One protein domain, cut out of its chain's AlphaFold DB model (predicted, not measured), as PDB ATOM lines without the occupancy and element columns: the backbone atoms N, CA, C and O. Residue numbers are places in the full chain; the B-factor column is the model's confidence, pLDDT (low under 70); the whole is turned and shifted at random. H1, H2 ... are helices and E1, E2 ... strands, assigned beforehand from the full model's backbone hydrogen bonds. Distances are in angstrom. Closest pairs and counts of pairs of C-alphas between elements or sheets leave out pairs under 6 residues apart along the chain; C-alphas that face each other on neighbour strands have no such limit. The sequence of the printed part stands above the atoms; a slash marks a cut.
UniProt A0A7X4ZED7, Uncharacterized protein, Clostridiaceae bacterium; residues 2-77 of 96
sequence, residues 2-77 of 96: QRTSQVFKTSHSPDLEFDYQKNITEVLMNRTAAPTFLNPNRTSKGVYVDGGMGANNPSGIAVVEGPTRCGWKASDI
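AT A GLANCE: This is residues 2 to 77 of the 96 residues of an uncharacterized protein of Clostridiaceae bacterium (UniProt A0A7X4ZED7). With little regular structure, this elongated model has hairpin E1 E2 and H1 at one end and H2 towards the other, while unnamed residues 2 to 23 pass through the middle and fold back. The class is mixed: of 76 printed residues, 25 are in H1, antiparallel E1 and E2, and H2, in that order. The whole is only just loose, close to compact, with radius of gyration of the C-alphas 14.1 A and spans of 41 by 24 by 24 A.

IN THESE COORDINATES: Find E1, residues 41 to 43, and E2, 46 to 48. H1, residues 24 to 31, runs 10.5 A from C-alpha 24 at (57.491, 91.676, 4.456). H2, residues 59 to 69, runs 15.4 A to C-alpha 69 at (63.614, 108.629, -8.752).

HOW THE PARTS SIT: In the hairpin, N 41 and O 48 are within hydrogen-bond range, 2.9 A. The closest C-alphas of H1 and E2, Asn 30 and Tyr 48, are 5.2 A apart. H2 is apart from H1 and E1. Every O i to N i+4 pair is within range in H1, 5 of 7 in H2.

THE WHOLE: The printed part has no cut; pLDDT is under 70 at residues 2 and 54.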
ATOM      1  N   GLN A   2      40.894 110.309   6.487       54.88
ATOM      2  CA  GLN A   2      41.486 110.579   5.173       54.88
ATOM      3  C   GLN A   2      41.718 109.248   4.449       54.88
ATOM      4  O   GLN A   2      42.319 108.340   5.016       54.88
ATOM      5  N   ARG A   3      41.185 109.108   3.233       74.94
ATOM      6  CA  ARG A   3      41.398 107.928   2.386       74.94
ATOM      7  C   ARG A   3      42.529 108.255   1.421       74.94
ATOM      8  O   ARG A   3      42.353 109.111   0.560       74.94
ATOM      9  N   THR A   4      43.678 107.617   1.595       83.25
ATOM     10  CA  THR A   4      44.855 107.823   0.747       83.25
ATOM     11  C   THR A   4      45.375 106.483   0.242       83.25
ATOM     12  O   THR A   4      45.236 105.455   0.904       83.25
ATOM     13  N   SER A   5      45.966 106.498  -0.948       85.38
ATOM     14  CA  SER A   5      46.667 105.341  -1.500       85.38
ATOM     15  C   SER A   5      48.087 105.312  -0.940       85.38
ATOM     16  O   SER A   5      48.803 106.307  -1.041       85.38
ATOM     17  N   GLN A   6      48.504 104.181  -0.370       89.00
ATOM     18  CA  GLN A   6      49.869 103.983   0.118       89.00
ATOM     19  C   GLN A   6      50.604 102.968  -0.761       89.00
ATOM     20  O   GLN A   6      50.085 101.892  -1.057       89.00
ATOM     21  N   VAL A   7      51.828 103.315  -1.163       91.25
ATOM     22  CA  VAL A   7      52.745 102.436  -1.894       91.25
ATOM     23  C   VAL A   7      53.954 102.202  -1.002       91.25
ATOM     24  O   VAL A   7      54.666 103.153  -0.699       91.25
ATOM     25  N   PHE A   8      54.172 100.957  -0.584       92.62
ATOM     26  CA  PHE A   8      55.377 100.575   0.150       92.62
ATOM     27  C   PHE A   8      56.542 100.430  -0.825       92.62
ATOM     28  O   PHE A   8      56.400  99.773  -1.861       92.62
ATOM     29  N   LYS A   9      57.682 101.046  -0.508       93.62
ATOM     30  CA  LYS A   9      58.829 101.133  -1.421       93.62
ATOM     31  C   LYS A   9      60.126 100.633  -0.790       93.62
ATOM     32  O   LYS A   9      60.315 100.683   0.421       93.62
ATOM     33  N   THR A  10      61.041 100.166  -1.632       93.00
ATOM     34  CA  THR A  10      62.433  99.890  -1.244       93.00
ATOM     35  C   THR A  10      63.230 101.193  -1.120       93.00
ATOM     36  O   THR A  10      62.788 102.235  -1.597       93.00
ATOM     37  N   SER A  11      64.428 101.147  -0.529       94.81
ATOM     38  CA  SER A  11      65.328 102.311  -0.421       94.81
ATOM     39  C   SER A  11      66.104 102.565  -1.724       94.81
ATOM     40  O   SER A  11      67.329 102.590  -1.755       94.81
ATOM     41  N   HIS A  12      65.388 102.670  -2.847       94.06
ATOM     42  CA  HIS A  12      65.983 102.901  -4.171       94.06
ATOM     43  C   HIS A  12      66.128 104.393  -4.517       94.06
ATOM     44  O   HIS A  12      66.594 104.729  -5.603       94.06
ATOM     45  N   SER A  13      65.707 105.281  -3.615       94.25
ATOM     46  CA  SER A  13      65.806 106.735  -3.733       94.25
ATOM     47  C   SER A  13      66.100 107.333  -2.353       94.25
ATOM     48  O   SER A  13      65.579 106.800  -1.369       94.25
ATOM     49  N   PRO A  14      66.893 108.416  -2.247       92.75
ATOM     50  CA  PRO A  14      67.291 108.995  -0.960       92.75
ATOM     51  C   PRO A  14      66.133 109.435  -0.061       92.75
ATOM     52  O   PRO A  14      66.271 109.416   1.154       92.75
ATOM     53  N   ASP A  15      64.987 109.802  -0.636       92.81
ATOM     54  CA  ASP A  15      63.796 110.230   0.104       92.81
ATOM     55  C   ASP A  15      62.927 109.058   0.613       92.81
ATOM     56  O   ASP A  15      61.871 109.264   1.211       92.81
ATOM     57  N   LEU A  16      63.355 107.810   0.377       94.06
ATOM     58  CA  LEU A  16      62.663 106.588   0.795       94.06
ATOM     59  C   LEU A  16      63.359 105.952   2.007       94.06
ATOM     60  O   LEU A  16      64.182 105.041   1.884       94.06
ATOM     61  N   GLU A  17      62.984 106.427   3.194       93.44
ATOM     62  CA  GLU A  17      63.749 106.202   4.430       93.44
ATOM     63  C   GLU A  17      63.243 105.055   5.328       93.44
ATOM     64  O   GLU A  17      64.019 104.506   6.106       93.44
ATOM     65  N   PHE A  18      61.960 104.666   5.255       90.81
ATOM     66  CA  PHE A  18      61.345 103.846   6.324       90.81
ATOM     67  C   PHE A  18      60.654 102.554   5.879       90.81
ATOM     68  O   PHE A  18      60.367 101.683   6.705       90.81
ATOM     69  N   ASP A  19      60.288 102.419   4.606       91.50
ATOM     70  CA  ASP A  19      59.471 101.282   4.160       91.50
ATOM     71  C   ASP A  19      60.279  99.999   3.982       91.50
ATOM     72  O   ASP A  19      59.781  98.926   4.321       91.50
ATOM     73  N   TYR A  20      61.544 100.108   3.579       91.56
ATOM     74  CA  TYR A  20      62.440  98.961   3.405       91.56
ATOM     75  C   TYR A  20      62.747  98.207   4.711       91.56
ATOM     76  O   TYR A  20      63.227  97.081   4.667       91.56
ATOM     77  N   GLN A  21      62.476  98.824   5.866       93.75
ATOM     78  CA  GLN A  21      62.689  98.237   7.192       93.75
ATOM     79  C   GLN A  21      61.473  97.452   7.705       93.75
ATOM     80  O   GLN A  21      61.546  96.818   8.758       93.75
ATOM     81  N   LYS A  22      60.330  97.512   7.011       91.56
ATOM     82  CA  LYS A  22      59.110  96.817   7.441       91.56
ATOM     83  C   LYS A  22      59.236  95.321   7.221       91.56
ATOM     84  O   LYS A  22      59.846  94.868   6.254       91.56
ATOM     85  N   ASN A  23      58.591  94.548   8.092       93.06
ATOM     86  CA  ASN A  23      58.494  93.117   7.861       93.06
ATOM     87  C   ASN A  23      57.667  92.867   6.592       93.06
ATOM     88  O   ASN A  23      56.571  93.411   6.436       93.06
ATOM     89  N   ILE A  24      58.179  92.021   5.699       91.94
ATOM     90  CA  ILE A  24      57.491  91.676   4.456       91.94
ATOM     91  C   ILE A  24      56.091  91.106   4.715       91.94
ATOM     92  O   ILE A  24      55.169  91.389   3.956       91.94
ATOM     93  N   THR A  25      55.887  90.378   5.817       93.31
ATOM     94  CA  THR A  25      54.571  89.841   6.175       93.31
ATOM     95  C   THR A  25      53.578  90.953   6.498       93.31
ATOM     96  O   THR A  25      52.423  90.864   6.100       93.31
ATOM     97  N   GLU A  26      54.011  92.031   7.162       90.81
ATOM     98  CA  GLU A  26      53.162  93.198   7.441       90.81
ATOM     99  C   GLU A  26      52.739  93.889   6.137       90.81
ATOM    100  O   GLU A  26      51.562  94.199   5.944       90.81
ATOM    101  N   VAL A  27      53.686  94.082   5.214       91.62
ATOM    102  CA  VAL A  27      53.430  94.691   3.900       91.62
ATOM    103  C   VAL A  27      52.424  93.863   3.100       91.62
ATOM    104  O   VAL A  27      51.485  94.423   2.530       91.62
ATOM    105  N   LEU A  28      52.584  92.537   3.088       91.38
ATOM    106  CA  LEU A  28      51.669  91.629   2.397       91.38
ATOM    107  C   LEU A  28      50.262  91.683   2.997       91.38
ATOM    108  O   LEU A  28      49.308  91.896   2.254       91.38
ATOM    109  N   MET A  29      50.133  91.606   4.325       91.56
ATOM    110  CA  MET A  29      48.835  91.704   5.009       91.56
ATOM    111  C   MET A  29      48.114  93.023   4.708       91.56
ATOM    112  O   MET A  29      46.903  93.035   4.500       91.56
ATOM    113  N   ASN A  30      48.850  94.138   4.635       90.00
ATOM    114  CA  ASN A  30      48.285  95.434   4.251       90.00
ATOM    115  C   ASN A  30      47.818  95.458   2.790       90.00
ATOM    116  O   ASN A  30      46.847  96.140   2.469       90.00
ATOM    117  N   ARG A  31      48.515  94.745   1.898       86.31
ATOM    118  CA  ARG A  31      48.254  94.774   0.457       86.31
ATOM    119  C   ARG A  31      47.120  93.851   0.026       86.31
ATOM    120  O   ARG A  31      46.451  94.206  -0.937       86.31
ATOM    121  N   THR A  32      46.930  92.713   0.690       89.56
ATOM    122  CA  THR A  32      46.015  91.643   0.248       89.56
ATOM    123  C   THR A  32      44.671  91.627   0.975       89.56
ATOM    124  O   THR A  32      43.905  90.686   0.804       89.56
ATOM    125  N   ALA A  33      44.383  92.603   1.845       90.00
ATOM    126  CA  ALA A  33      43.160  92.651   2.656       90.00
ATOM    127  C   ALA A  33      41.916  93.024   1.819       90.00
ATOM    128  O   ALA A  33      41.368  94.126   1.949       90.00
ATOM    129  N   ALA A  34      41.525  92.136   0.897       86.69
ATOM    130  CA  ALA A  34      40.480  92.364  -0.099       86.69
ATOM    131  C   ALA A  34      39.130  92.613   0.579       86.69
ATOM    132  O   ALA A  34      38.659  91.741   1.320       86.69
ATOM    133  N   PRO A  35      38.474  93.766   0.329       81.69
ATOM    134  CA  PRO A  35      37.137  94.016   0.849       81.69
ATOM    135  C   PRO A  35      36.200  92.874   0.470       81.69
ATOM    136  O   PRO A  35      36.328  92.313  -0.614       81.69
ATOM    137  N   THR A  36      35.253  92.548   1.349       87.44
ATOM    138  CA  THR A  36      34.306  91.414   1.246       87.44
ATOM    139  C   THR A  36      34.890  90.017   1.481       87.44
ATOM    140  O   THR A  36      34.146  89.146   1.919       87.44
ATOM    141  N   PHE A  37      36.197  89.810   1.293       87.06
ATOM    142  CA  PHE A  37      36.847  88.512   1.522       87.06
ATOM    143  C   PHE A  37      37.629  88.461   2.833       87.06
ATOM    144  O   PHE A  37      37.629  87.444   3.523       87.06
ATOM    145  N   LEU A  38      38.308  89.556   3.177       89.69
ATOM    146  CA  LEU A  38      39.188  89.650   4.332       89.69
ATOM    147  C   LEU A  38      38.865  90.897   5.152       89.69
ATOM    148  O   LEU A  38      38.417  91.924   4.639       89.69
ATOM    149  N   ASN A  39      39.121  90.804   6.456       89.75
ATOM    150  CA  ASN A  39      39.020  91.960   7.333       89.75
ATOM    151  C   ASN A  39      40.120  92.978   6.988       89.75
ATOM    152  O   ASN A  39      41.256  92.568   6.733       89.75
ATOM    153  N   PRO A  40      39.826  94.292   7.037       88.19
ATOM    154  CA  PRO A  40      40.857  95.316   6.931       88.19
ATOM    155  C   PRO A  40      41.962  95.083   7.962       88.19
ATOM    156  O   PRO A  40      41.666  94.836   9.137       88.19
ATOM    157  N   ASN A  41      43.224  95.194   7.548       89.88
ATOM    158  CA  ASN A  41      44.335  95.029   8.472       89.88
ATOM    159  C   ASN A  41      44.460  96.278   9.350       89.88
ATOM    160  O   ASN A  41      44.670  97.388   8.856       89.88
ATOM    161  N   ARG A  42      44.298  96.115  10.662       90.56
ATOM    162  CA  ARG A  42      44.341  97.217  11.629       90.56
ATOM    163  C   ARG A  42      45.702  97.229  12.302       90.56
ATOM    164  O   ARG A  42      46.064  96.268  12.972       90.56
ATOM    165  N   THR A  43      46.431  98.326  12.155       86.38
ATOM    166  CA  THR A  43      47.733  98.528  12.795       86.38
ATOM    167  C   THR A  43      47.716  99.800  13.635       86.38
ATOM    168  O   THR A  43      46.788 100.606  13.559       86.38
ATOM    169  N   SER A  44      48.769 100.023  14.421       83.31
ATOM    170  CA  SER A  44      48.955 101.280  15.159       83.31
ATOM    171  C   SER A  44      49.064 102.511  14.248       83.31
ATOM    172  O   SER A  44      48.901 103.632  14.720       83.31
ATOM    173  N   LYS A  45      49.324 102.314  12.948       82.62
ATOM    174  CA  LYS A  45      49.506 103.380  11.954       82.62
ATOM    175  C   LYS A  45      48.252 103.664  11.129       82.62
ATOM    176  O   LYS A  45      48.201 104.685  10.451       82.62
ATOM    177  N   GLY A  46      47.246 102.790  11.176       86.25
ATOM    178  CA  GLY A  46      46.006 102.987  10.436       86.25
ATOM    179  C   GLY A  46      45.271 101.695  10.105       86.25
ATOM    180  O   GLY A  46      45.560 100.620  10.630       86.25
ATOM    181  N   VAL A  47      44.281 101.828   9.225       89.44
ATOM    182  CA  VAL A  47      43.496 100.707   8.707       89.44
ATOM    183  C   VAL A  47      43.806 100.547   7.229       89.44
ATOM    184  O   VAL A  47      43.575 101.464   6.443       89.44
ATOM    185  N   TYR A  48      44.312  99.373   6.878       89.12
ATOM    186  CA  TYR A  48      44.726  99.010   5.536       89.12
ATOM    187  C   TYR A  48      43.714  98.084   4.883       89.12
ATOM    188  O   TYR A  48      43.082  97.245   5.524       89.12
ATOM    189  N   VAL A  49      43.572  98.262   3.582       88.56
ATOM    190  CA  VAL A  49      42.653  97.537   2.715       88.56
ATOM    191  C   VAL A  49      43.373  97.261   1.403       88.56
ATOM    192  O   VAL A  49      44.322  97.971   1.066       88.56
ATOM    193  N   ASP A  50      42.927  96.239   0.679       87.75
ATOM    194  CA  ASP A  50      43.632  95.748  -0.502       87.75
ATOM    195  C   ASP A  50      43.960  96.842  -1.507       87.75
ATOM    196  O   ASP A  50      43.127  97.678  -1.883       87.75
ATOM    197  N   GLY A  51      45.206  96.815  -1.962       78.94
ATOM    198  CA  GLY A  51      45.703  97.832  -2.864       78.94
ATOM    199  C   GLY A  51      45.179  97.697  -4.295       78.94
ATOM    200  O   GLY A  51      45.432  98.591  -5.093       78.94
ATOM    201  N   GLY A  52      44.434  96.645  -4.632       75.44
ATOM    202  CA  GLY A  52      43.633  96.522  -5.846       75.44
ATOM    203  C   GLY A  52      42.572  97.618  -5.964       75.44
ATOM    204  O   GLY A  52      42.243  98.013  -7.078       75.44
ATOM    205  N   MET A  53      42.131  98.207  -4.842       74.56
ATOM    206  CA  MET A  53      41.293  99.416  -4.862       74.56
ATOM    207  C   MET A  53      42.042 100.671  -5.327       74.56
ATOM    208  O   MET A  53      41.423 101.579  -5.872       74.56
ATOM    209  N   GLY A  54      43.355 100.749  -5.090       64.69
ATOM    210  CA  GLY A  54      44.183 101.899  -5.473       64.69
ATOM    211  C   GLY A  54      44.934 101.710  -6.796       64.69
ATOM    212  O   GLY A  54      45.135 102.671  -7.531       64.69
ATOM    213  N   ALA A  55      45.358 100.484  -7.097       70.31
ATOM    214  CA  ALA A  55      46.035 100.087  -8.325       70.31
ATOM    215  C   ALA A  55      45.928  98.564  -8.505       70.31
ATOM    216  O   ALA A  55      46.697  97.807  -7.905       70.31
ATOM    217  N   ASN A  56      44.999  98.113  -9.348       76.62
ATOM    218  CA  ASN A  56      44.870  96.695  -9.705       76.62
ATOM    219  C   ASN A  56      46.025  96.205 -10.605       76.62
ATOM    220  O   ASN A  56      46.371  95.031 -10.601       76.62
ATOM    221  N   ASN A  57      46.681  97.125 -11.324       85.12
ATOM    222  CA  ASN A  57      47.927  96.878 -12.044       85.12
ATOM    223  C   ASN A  57      49.010  97.874 -11.571       85.12
ATOM    224  O   ASN A  57      48.905  99.067 -11.868       85.12
ATOM    225  N   PRO A  58      50.056  97.429 -10.846       88.75
ATOM    226  CA  PRO A  58      51.098  98.314 -10.325       88.75
ATOM    227  C   PRO A  58      52.132  98.751 -11.379       88.75
ATOM    228  O   PRO A  58      53.012  99.551 -11.066       88.75
ATOM    229  N   SER A  59      52.053  98.263 -12.624       92.44
ATOM    230  CA  SER A  59      53.063  98.532 -13.654       92.44
ATOM    231  C   SER A  59      53.256 100.017 -13.957       92.44
ATOM    232  O   SER A  59      54.392 100.458 -14.108       92.44
ATOM    233  N   GLY A  60      52.177 100.806 -13.997       90.75
ATOM    234  CA  GLY A  60      52.279 102.250 -14.237       90.75
ATOM    235  C   GLY A  60      53.078 102.971 -13.149       90.75
ATOM    236  O   GLY A  60      53.917 103.813 -13.457       90.75
ATOM    237  N   ILE A  61      52.883 102.579 -11.884       91.06
ATOM    238  CA  ILE A  61      53.636 103.130 -10.748       91.06
ATOM    239  C   ILE A  61      55.123 102.799 -10.912       91.06
ATOM    240  O   ILE A  61      55.957 103.689 -10.798       91.06
ATOM    241  N   ALA A  62      55.454 101.551 -11.255       91.19
ATOM    242  CA  ALA A  62      56.841 101.138 -11.460       91.19
ATOM    243  C   ALA A  62      57.533 101.912 -12.601       91.19
ATOM    244  O   ALA A  62      58.678 102.332 -12.448       91.19
ATOM    245  N   VAL A  63      56.840 102.144 -13.725       94.94
ATOM    246  CA  VAL A  63      57.392 102.901 -14.864       94.94
ATOM    247  C   VAL A  63      57.678 104.356 -14.493       94.94
ATOM    248  O   VAL A  63      58.704 104.886 -14.904       94.94
ATOM    249  N   VAL A  64      56.809 105.000 -13.707       94.44
ATOM    250  CA  VAL A  64      57.007 106.398 -13.280       94.44
ATOM    251  C   VAL A  64      58.199 106.540 -12.331       94.44
ATOM    252  O   VAL A  64      58.920 107.534 -12.412       94.44
ATOM    253  N   GLU A  65      58.453 105.560 -11.462       94.69
ATOM    254  CA  GLU A  65      59.563 105.624 -10.497       94.69
ATOM    255  C   GLU A  65      60.938 105.625 -11.189       94.69
ATOM    256  O   GLU A  65      61.851 106.310 -10.731       94.69
ATOM    257  N   GLY A  66      61.074 104.939 -12.331       94.75
ATOM    258  CA  GLY A  66      62.334 104.862 -13.079       94.75
ATOM    259  C   GLY A  66      62.917 106.242 -13.422       94.75
ATOM    260  O   GLY A  66      64.012 106.566 -12.958       94.75
ATOM    261  N   PRO A  67      62.207 107.096 -14.181       95.31
ATOM    262  CA  PRO A  67      62.694 108.435 -14.501       95.31
ATOM    263  C   PRO A  67      62.659 109.395 -13.308       95.31
ATOM    264  O   PRO A  67      63.570 110.203 -13.154       95.31
ATOM    265  N   THR A  68      61.621 109.326 -12.465       94.56
ATOM    266  CA  THR A  68      61.406 110.333 -11.407       94.56
ATOM    267  C   THR A  68      62.309 110.157 -10.193       94.56
ATOM    268  O   THR A  68      62.558 111.134  -9.490       94.56
ATOM    269  N   ARG A  69      62.801 108.940  -9.937       94.19
ATOM    270  CA  ARG A  69      63.614 108.629  -8.752       94.19
ATOM    271  C   ARG A  69      64.936 107.966  -9.083       94.19
ATOM    272  O   ARG A  69      65.944 108.289  -8.467       94.19
ATOM    273  N   CYS A  70      64.950 107.060 -10.057       93.06
ATOM    274  CA  CYS A  70      66.159 106.311 -10.399       93.06
ATOM    275  C   CYS A  70      66.996 106.969 -11.509       93.06
ATOM    276  O   CYS A  70      68.073 106.473 -11.832       93.06
ATOM    277  N   GLY A  71      66.512 108.065 -12.111       94.00
ATOM    278  CA  GLY A  71      67.198 108.766 -13.200       94.00
ATOM    279  C   GLY A  71      67.305 107.950 -14.493       94.00
ATOM    280  O   GLY A  71      68.167 108.225 -15.328       94.00
ATOM    281  N   TRP A  72      66.464 106.928 -14.665       95.69
ATOM    282  CA  TRP A  72      66.477 106.090 -15.861       95.69
ATOM    283  C   TRP A  72      65.913 106.846 -17.058       95.69
ATOM    284  O   TRP A  72      64.913 107.561 -16.953       95.69
ATOM    285  N   LYS A  73      66.506 106.643 -18.235       96.81
ATOM    286  CA  LYS A  73      65.904 107.127 -19.477       96.81
ATOM    287  C   LYS A  73      64.696 106.259 -19.795       96.81
ATOM    288  O   LYS A  73      64.768 105.036 -19.715       96.81
ATOM    289  N   ALA A  74      63.603 106.881 -20.227       92.69
ATOM    290  CA  ALA A  74      62.398 106.149 -20.613       92.69
ATOM    291  C   ALA A  74      62.663 105.115 -21.727       92.69
ATOM    292  O   ALA A  74      62.037 104.059 -21.732       92.69
ATOM    293  N   SER A  75      63.625 105.384 -22.621       96.31
ATOM    294  CA  SER A  75      64.069 104.463 -23.681       96.31
ATOM    295  C   SER A  75      64.636 103.142 -23.164       96.31
ATOM    296  O   SER A  75      64.613 102.144 -23.881       96.31
ATOM    297  N   ASP A  76      65.142 103.137 -21.933       96.38
ATOM    298  CA  ASP A  76      65.865 102.005 -21.360       96.38
ATOM    299  C   ASP A  76      64.922 101.108 -20.536       96.38
ATOM    300  O   ASP A  76      65.295 100.014 -20.110       96.38
ATOM    301  N   ILE A  77      63.672 101.542 -20.332       96.19
ATOM    302  CA  ILE A  77      62.676 100.823 -19.539       96.19
ATOM    303  C   ILE A  77      61.984  99.775 -20.409       96.19
ATOM    304  O   ILE A  77      61.317 100.079 -21.399       96.19
TER     305      ILE A  77